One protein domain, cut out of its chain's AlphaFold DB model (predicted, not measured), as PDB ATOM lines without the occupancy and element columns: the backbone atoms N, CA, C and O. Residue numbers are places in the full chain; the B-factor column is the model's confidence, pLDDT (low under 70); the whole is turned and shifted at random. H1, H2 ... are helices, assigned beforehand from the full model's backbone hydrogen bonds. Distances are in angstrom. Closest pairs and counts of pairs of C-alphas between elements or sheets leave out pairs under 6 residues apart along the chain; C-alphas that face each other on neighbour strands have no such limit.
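Overview. This is residues 222 to 273 of the 273 residues of an uncharacterized protein of Candidatus Gracilibacteria bacterium (UniProt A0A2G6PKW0). Two long helices, H1 and H2, lie side by side as a helical hairpin: the chain runs along H1, turns over at one end through a tight link, and folds back along H2. The pair makes a slender rod, with the turn at one end and both ends of the printed part near the other. The printed part has 52 residues, with two named helices in the order H1, H2 and no named strand; its class is all helix. It is loose, with a radius of gyration of the C-alphas of 12.5 A, and its C-alphas span 39 by 15 by 9 A.

Along the chain. Find C-alpha 222 at (-47.604, 29.797, 40.346); here H1 begins, residues 222 to 244. Follow it for 32.6 A to C-alpha 244 at (-45.160, 3.757, 20.811). After four residues between them, H2 begins, residues 249 to 270, with C-alpha 249 at (-50.676, -5.420, 24.247). It is 32.0 A from there to C-alpha 270 at (-53.946, 25.096, 33.374).

Arrangement. Set H1 beside H2 and you find that they touch, with 19 pairs of C-alphas within 8 A. Look for the closest C-alphas at Lys 226 and Asn 269, 5.6 A apart. The two helices run opposite ways at a shallow tilt of 16 degrees, and their centres are 10.7 A apart. In the backbones of H1 and H2, every O i to N i+4 pair is within hydrogen-bond range.

Size, cuts and confidence. Look at Asn 248 and Glu 273 for the two C-alphas farthest apart, 39.1 A. The first and last printed C-alphas, 222 and 273, are 7.2 A apart. The printed part has no cut, and the link from H1 to H2 is tight. The mean pLDDT of the printed part is 82.1; residue 273, the chain's last, is the one printed residue under 70.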
ATOM      1  N   ASN A 222     -46.889  30.464  41.449       86.25
ATOM      2  CA  ASN A 222     -47.604  29.797  40.346       86.25
ATOM      3  C   ASN A 222     -46.672  29.485  39.162       86.25
ATOM      4  O   ASN A 222     -46.744  28.398  38.588       86.25
ATOM      5  N   LYS A 223     -45.716  30.376  38.861       88.06
ATOM      6  CA  LYS A 223     -44.683  30.160  37.834       88.06
ATOM      7  C   LYS A 223     -43.810  28.934  38.134       88.06
ATOM      8  O   LYS A 223     -43.553  28.121  37.248       88.06
ATOM      9  N   GLU A 224     -43.378  28.770  39.383       85.69
ATOM     10  CA  GLU A 224     -42.575  27.617  39.809       85.69
ATOM     11  C   GLU A 224     -43.394  26.319  39.835       85.69
ATOM     12  O   GLU A 224     -42.906  25.278  39.393       85.69
ATOM     13  N   LYS A 225     -44.657  26.372  40.279       84.06
ATOM     14  CA  LYS A 225     -45.584  25.226  40.245       84.06
ATOM     15  C   LYS A 225     -45.828  24.747  38.808       84.06
ATOM     16  O   LYS A 225     -45.690  23.552  38.536       84.06
ATOM     17  N   LYS A 226     -46.075  25.673  37.871       85.12
ATOM     18  CA  LYS A 226     -46.204  25.373  36.433       85.12
ATOM     19  C   LYS A 226     -44.937  24.722  35.868       85.12
ATOM     20  O   LYS A 226     -45.010  23.727  35.146       85.12
ATOM     21  N   ALA A 227     -43.750  25.198  36.253       83.81
ATOM     22  CA  ALA A 227     -42.487  24.584  35.830       83.81
ATOM     23  C   ALA A 227     -42.339  23.122  36.308       83.81
ATOM     24  O   ALA A 227     -41.849  22.268  35.561       83.81
ATOM     25  N   VAL A 228     -42.797  22.806  37.526       82.38
ATOM     26  CA  VAL A 228     -42.801  21.433  38.068       82.38
ATOM     27  C   VAL A 228     -43.731  20.515  37.264       82.38
ATOM     28  O   VAL A 228     -43.334  19.395  36.908       82.38
ATOM     29  N   PHE A 229     -44.938  20.977  36.929       82.81
ATOM     30  CA  PHE A 229     -45.881  20.198  36.124       82.81
ATOM     31  C   PHE A 229     -45.401  20.003  34.686       82.81
ATOM     32  O   PHE A 229     -45.349  18.861  34.222       82.81
ATOM     33  N   ASN A 230     -44.925  21.057  34.016       83.31
ATOM     34  CA  ASN A 230     -44.388  20.975  32.653       83.31
ATOM     35  C   ASN A 230     -43.233  19.967  32.536       83.31
ATOM     36  O   ASN A 230     -43.179  19.167  31.598       83.31
ATOM     37  N   LYS A 231     -42.329  19.935  33.525       83.56
ATOM     38  CA  LYS A 231     -41.231  18.956  33.558       83.56
ATOM     39  C   LYS A 231     -41.736  17.517  33.707       83.56
ATOM     40  O   LYS A 231     -41.187  16.606  33.088       83.56
ATOM     41  N   SER A 232     -42.777  17.310  34.509       81.25
ATOM     42  CA  SER A 232     -43.398  15.993  34.706       81.25
ATOM     43  C   SER A 232     -44.123  15.520  33.441       81.25
ATOM     44  O   SER A 232     -43.921  14.386  33.006       81.25
ATOM     45  N   ILE A 233     -44.867  16.416  32.784       85.31
ATOM     46  CA  ILE A 233     -45.526  16.166  31.493       85.31
ATOM     47  C   ILE A 233     -44.498  15.783  30.419       85.31
ATOM     48  O   ILE A 233     -44.694  14.804  29.699       85.31
ATOM     49  N   SER A 234     -43.369  16.497  30.336       85.56
ATOM     50  CA  SER A 234     -42.294  16.197  29.378       85.56
ATOM     51  C   SER A 234     -41.721  14.782  29.561       85.56
ATOM     52  O   SER A 234     -41.613  14.019  28.597       85.56
ATOM     53  N   LYS A 235     -41.455  14.366  30.808       84.06
ATOM     54  CA  LYS A 235     -40.993  12.999  31.110       84.06
ATOM     55  C   LYS A 235     -42.012  11.930  30.710       84.06
ATOM     56  O   LYS A 235     -41.630  10.901  30.151       84.06
ATOM     57  N   ILE A 236     -43.300  12.170  30.964       85.25
ATOM     58  CA  ILE A 236     -44.370  11.253  30.552       85.25
ATOM     59  C   ILE A 236     -44.437  11.160  29.025       85.25
ATOM     60  O   ILE A 236     -44.505  10.059  28.488       85.25
ATOM     61  N   ASN A 237     -44.323  12.282  28.311       86.62
ATOM     62  CA  ASN A 237     -44.288  12.287  26.847       86.62
ATOM     63  C   ASN A 237     -43.114  11.468  26.288       86.62
ATOM     64  O   ASN A 237     -43.300  10.729  25.321       86.62
ATOM     65  N   MET A 238     -41.929  11.537  26.905       87.81
ATOM     66  CA  MET A 238     -40.797  10.688  26.512       87.81
ATOM     67  C   MET A 238     -41.114   9.200  26.690       87.81
ATOM     68  O   MET A 238     -40.839   8.404  25.793       87.81
ATOM     69  N   LYS A 239     -41.729   8.820  27.817       84.38
ATOM     70  CA  LYS A 239     -42.140   7.433  28.081       84.38
ATOM     71  C   LYS A 239     -43.209   6.951  27.098       84.38
ATOM     72  O   LYS A 239     -43.074   5.858  26.558       84.38
ATOM     73  N   ILE A 240     -44.206   7.783  26.795       86.31
ATOM     74  CA  ILE A 240     -45.215   7.512  25.758       86.31
ATOM     75  C   ILE A 240     -44.535   7.280  24.404       86.31
ATOM     76  O   ILE A 240     -44.835   6.297  23.729       86.31
ATOM     77  N   LYS A 241     -43.592   8.146  24.010       87.50
ATOM     78  CA  LYS A 241     -42.855   8.018  22.742       87.50
ATOM     79  C   LYS A 241     -42.055   6.712  22.680       87.50
ATOM     80  O   LYS A 241     -42.125   6.012  21.677       87.50
ATOM     81  N   GLN A 242     -41.367   6.346  23.763       85.44
ATOM     82  CA  GLN A 242     -40.641   5.073  23.869       85.44
ATOM     83  C   GLN A 242     -41.571   3.859  23.712       85.44
ATOM     84  O   GLN A 242     -41.223   2.910  23.018       85.44
ATOM     85  N   MET A 243     -42.762   3.893  24.316       82.19
ATOM     86  CA  MET A 243     -43.717   2.780  24.243       82.19
ATOM     87  C   MET A 243     -44.392   2.656  22.879       82.19
ATOM     88  O   MET A 243     -44.654   1.541  22.439       82.19
ATOM     89  N   LYS A 244     -44.634   3.776  22.185       83.88
ATOM     90  CA  LYS A 244     -45.160   3.757  20.811       83.88
ATOM     91  C   LYS A 244     -44.221   3.049  19.830       83.88
ATOM     92  O   LYS A 244     -44.705   2.429  18.892       83.88
ATOM     93  N   ASN A 245     -42.913   3.088  20.080       81.94
ATOM     94  CA  ASN A 245     -41.907   2.449  19.227       81.94
ATOM     95  C   ASN A 245     -41.808   0.922  19.418       81.94
ATOM     96  O   ASN A 245     -41.144   0.264  18.628       81.94
ATOM     97  N   ASN A 246     -42.442   0.350  20.449       77.19
ATOM     98  CA  ASN A 246     -42.449  -1.093  20.702       77.19
ATOM     99  C   ASN A 246     -43.859  -1.538  21.116       77.19
ATOM    100  O   ASN A 246     -44.141  -1.779  22.290       77.19
ATOM    101  N   LEU A 247     -44.790  -1.549  20.161       79.62
ATOM    102  CA  LEU A 247     -46.209  -1.736  20.450       79.62
ATOM    103  C   LEU A 247     -46.551  -3.223  20.656       79.62
ATOM    104  O   LEU A 247     -46.669  -3.989  19.706       79.62
ATOM    105  N   ASN A 248     -46.776  -3.616  21.907       82.06
ATOM    106  CA  ASN A 248     -47.407  -4.884  22.282       82.06
ATOM    107  C   ASN A 248     -48.626  -4.611  23.180       82.06
ATOM    108  O   ASN A 248     -48.850  -3.471  23.595       82.06
ATOM    109  N   ASP A 249     -49.432  -5.628  23.488       72.38
ATOM    110  CA  ASP A 249     -50.676  -5.420  24.247       72.38
ATOM    111  C   ASP A 249     -50.435  -4.875  25.663       72.38
ATOM    112  O   ASP A 249     -51.194  -4.032  26.144       72.38
ATOM    113  N   LEU A 250     -49.320  -5.249  26.298       73.62
ATOM    114  CA  LEU A 250     -48.898  -4.669  27.574       73.62
ATOM    115  C   LEU A 250     -48.583  -3.169  27.438       73.62
ATOM    116  O   LEU A 250     -48.972  -2.367  28.287       73.62
ATOM    117  N   ASN A 251     -47.891  -2.778  26.371       74.62
ATOM    118  CA  ASN A 251     -47.516  -1.394  26.111       74.62
ATOM    119  C   ASN A 251     -48.720  -0.550  25.680       74.62
ATOM    120  O   ASN A 251     -48.778   0.614  26.067       74.62
ATOM    121  N   LYS A 252     -49.722  -1.122  24.994       77.38
ATOM    122  CA  LYS A 252     -51.018  -0.457  24.750       77.38
ATOM    123  C   LYS A 252     -51.720  -0.116  26.063       77.38
ATOM    124  O   LYS A 252     -52.102   1.036  26.258       77.38
ATOM    125  N   LYS A 253     -51.803  -1.076  26.995       72.50
ATOM    126  CA  LYS A 253     -52.383  -0.828  28.324       72.50
ATOM    127  C   LYS A 253     -51.598   0.238  29.084       72.50
ATOM    128  O   LYS A 253     -52.187   1.204  29.546       72.50
ATOM    129  N   LYS A 254     -50.264   0.140  29.144       78.25
ATOM    130  CA  LYS A 254     -49.416   1.161  29.794       78.25
ATOM    131  C   LYS A 254     -49.589   2.553  29.180       78.25
ATOM    132  O   LYS A 254     -49.674   3.525  29.925       78.25
ATOM    133  N   LEU A 255     -49.652   2.658  27.851       82.75
ATOM    134  CA  LEU A 255     -49.868   3.919  27.132       82.75
ATOM    135  C   LEU A 255     -51.151   4.616  27.580       82.75
ATOM    136  O   LEU A 255     -51.143   5.819  27.827       82.75
ATOM    137  N   GLU A 256     -52.229   3.853  27.723       79.06
ATOM    138  CA  GLU A 256     -53.507   4.350  28.221       79.06
ATOM    139  C   GLU A 256     -53.373   4.965  29.622       79.06
ATOM    140  O   GLU A 256     -53.843   6.077  29.860       79.06
ATOM    141  N   LEU A 257     -52.627   4.305  30.512       77.56
ATOM    142  CA  LEU A 257     -52.368   4.807  31.864       77.56
ATOM    143  C   LEU A 257     -51.549   6.100  31.847       77.56
ATOM    144  O   LEU A 257     -51.885   7.060  32.539       77.56
ATOM    145  N   TYR A 258     -50.492   6.158  31.033       81.44
ATOM    146  CA  TYR A 258     -49.691   7.376  30.894       81.44
ATOM    147  C   TYR A 258     -50.503   8.547  30.344       81.44
ATOM    148  O   TYR A 258     -50.267   9.683  30.753       81.44
ATOM    149  N   ASN A 259     -51.469   8.285  29.461       83.94
ATOM    150  CA  ASN A 259     -52.365   9.321  28.956       83.94
ATOM    151  C   ASN A 259     -53.292   9.862  30.054       83.94
ATOM    152  O   ASN A 259     -53.436  11.077  30.151       83.94
ATOM    153  N   ILE A 260     -53.843   9.007  30.926       81.19
ATOM    154  CA  ILE A 260     -54.650   9.447  32.082       81.19
ATOM    155  C   ILE A 260     -53.828  10.373  32.989       81.19
ATOM    156  O   ILE A 260     -54.261  11.479  33.314       81.19
ATOM    157  N   ILE A 261     -52.605   9.959  33.344       80.50
ATOM    158  CA  ILE A 261     -51.708  10.756  34.198       80.50
ATOM    159  C   ILE A 261     -51.367  12.090  33.523       80.50
ATOM    160  O   ILE A 261     -51.426  13.145  34.155       80.50
ATOM    161  N   LYS A 262     -51.012  12.055  32.234       85.56
ATOM    162  CA  LYS A 262     -50.664  13.245  31.452       85.56
ATOM    163  C   LYS A 262     -51.811  14.251  31.431       85.56
ATOM    164  O   LYS A 262     -51.573  15.419  31.722       85.56
ATOM    165  N   ASN A 263     -53.021  13.804  31.099       86.56
ATOM    166  CA  ASN A 263     -54.190  14.675  30.998       86.56
ATOM    167  C   ASN A 263     -54.478  15.350  32.337       86.56
ATOM    168  O   ASN A 263     -54.621  16.568  32.391       86.56
ATOM    169  N   ARG A 264     -54.414  14.590  33.434       81.94
ATOM    170  CA  ARG A 264     -54.654  15.144  34.765       81.94
ATOM    171  C   ARG A 264     -53.613  16.187  35.186       81.94
ATOM    172  O   ARG A 264     -53.952  17.180  35.823       81.94
ATOM    173  N   LEU A 265     -52.347  15.991  34.816       82.69
ATOM    174  CA  LEU A 265     -51.295  16.986  35.054       82.69
ATOM    175  C   LEU A 265     -51.473  18.246  34.199       82.69
ATOM    176  O   LEU A 265     -51.161  19.334  34.675       82.69
ATOM    177  N   ILE A 266     -51.963  18.112  32.962       86.19
ATOM    178  CA  ILE A 266     -52.270  19.253  32.087       86.19
ATOM    179  C   ILE A 266     -53.410  20.085  32.679       86.19
ATOM    180  O   ILE A 266     -53.268  21.298  32.793       86.19
ATOM    181  N   GLU A 267     -54.497  19.445  33.116       86.44
ATOM    182  CA  GLU A 267     -55.635  20.123  33.756       86.44
ATOM    183  C   GLU A 267     -55.193  20.974  34.956       86.44
ATOM    184  O   GLU A 267     -55.539  22.149  35.050       86.44
ATOM    185  N   LEU A 268     -54.362  20.413  35.839       81.56
ATOM    186  CA  LEU A 268     -53.823  21.136  36.996       81.56
ATOM    187  C   LEU A 268     -52.874  22.270  36.627       81.56
ATOM    188  O   LEU A 268     -52.797  23.276  37.324       81.56
ATOM    189  N   ASN A 269     -52.086  22.083  35.574       84.00
ATOM    190  CA  ASN A 269     -51.166  23.106  35.106       84.00
ATOM    191  C   ASN A 269     -51.929  24.322  34.563       84.00
ATOM    192  O   ASN A 269     -51.514  25.459  34.789       84.00
ATOM    193  N   ASN A 270     -53.055  24.066  33.894       86.25
ATOM    194  CA  ASN A 270     -53.946  25.096  33.374       86.25
ATOM    195  C   ASN A 270     -54.719  25.798  34.499       86.25
ATOM    196  O   ASN A 270     -54.907  27.002  34.423       86.25
ATOM    197  N   SER A 271     -55.079  25.097  35.580       84.31
ATOM    198  CA  SER A 271     -55.800  25.689  36.721       84.31
ATOM    199  C   SER A 271     -54.951  26.593  37.632       84.31
ATOM    200  O   SER A 271     -55.438  27.040  38.664       84.31
ATOM    201  N   LEU A 272     -53.663  26.789  37.330       78.44
ATOM    202  CA  LEU A 272     -52.727  27.622  38.102       78.44
ATOM    203  C   LEU A 272     -52.550  29.023  37.489       78.44
ATOM    204  O   LEU A 272     -51.421  29.522  37.423       78.44
ATOM    205  N   GLU A 273     -53.616  29.614  36.951       58.66
ATOM    206  CA  GLU A 273     -53.616  31.030  36.545       58.66
ATOM    207  C   GLU A 273     -53.132  31.939  37.684       58.66
ATOM    208  O   GLU A 273     -53.556  31.763  38.849       58.66
TER     209      GLU A 273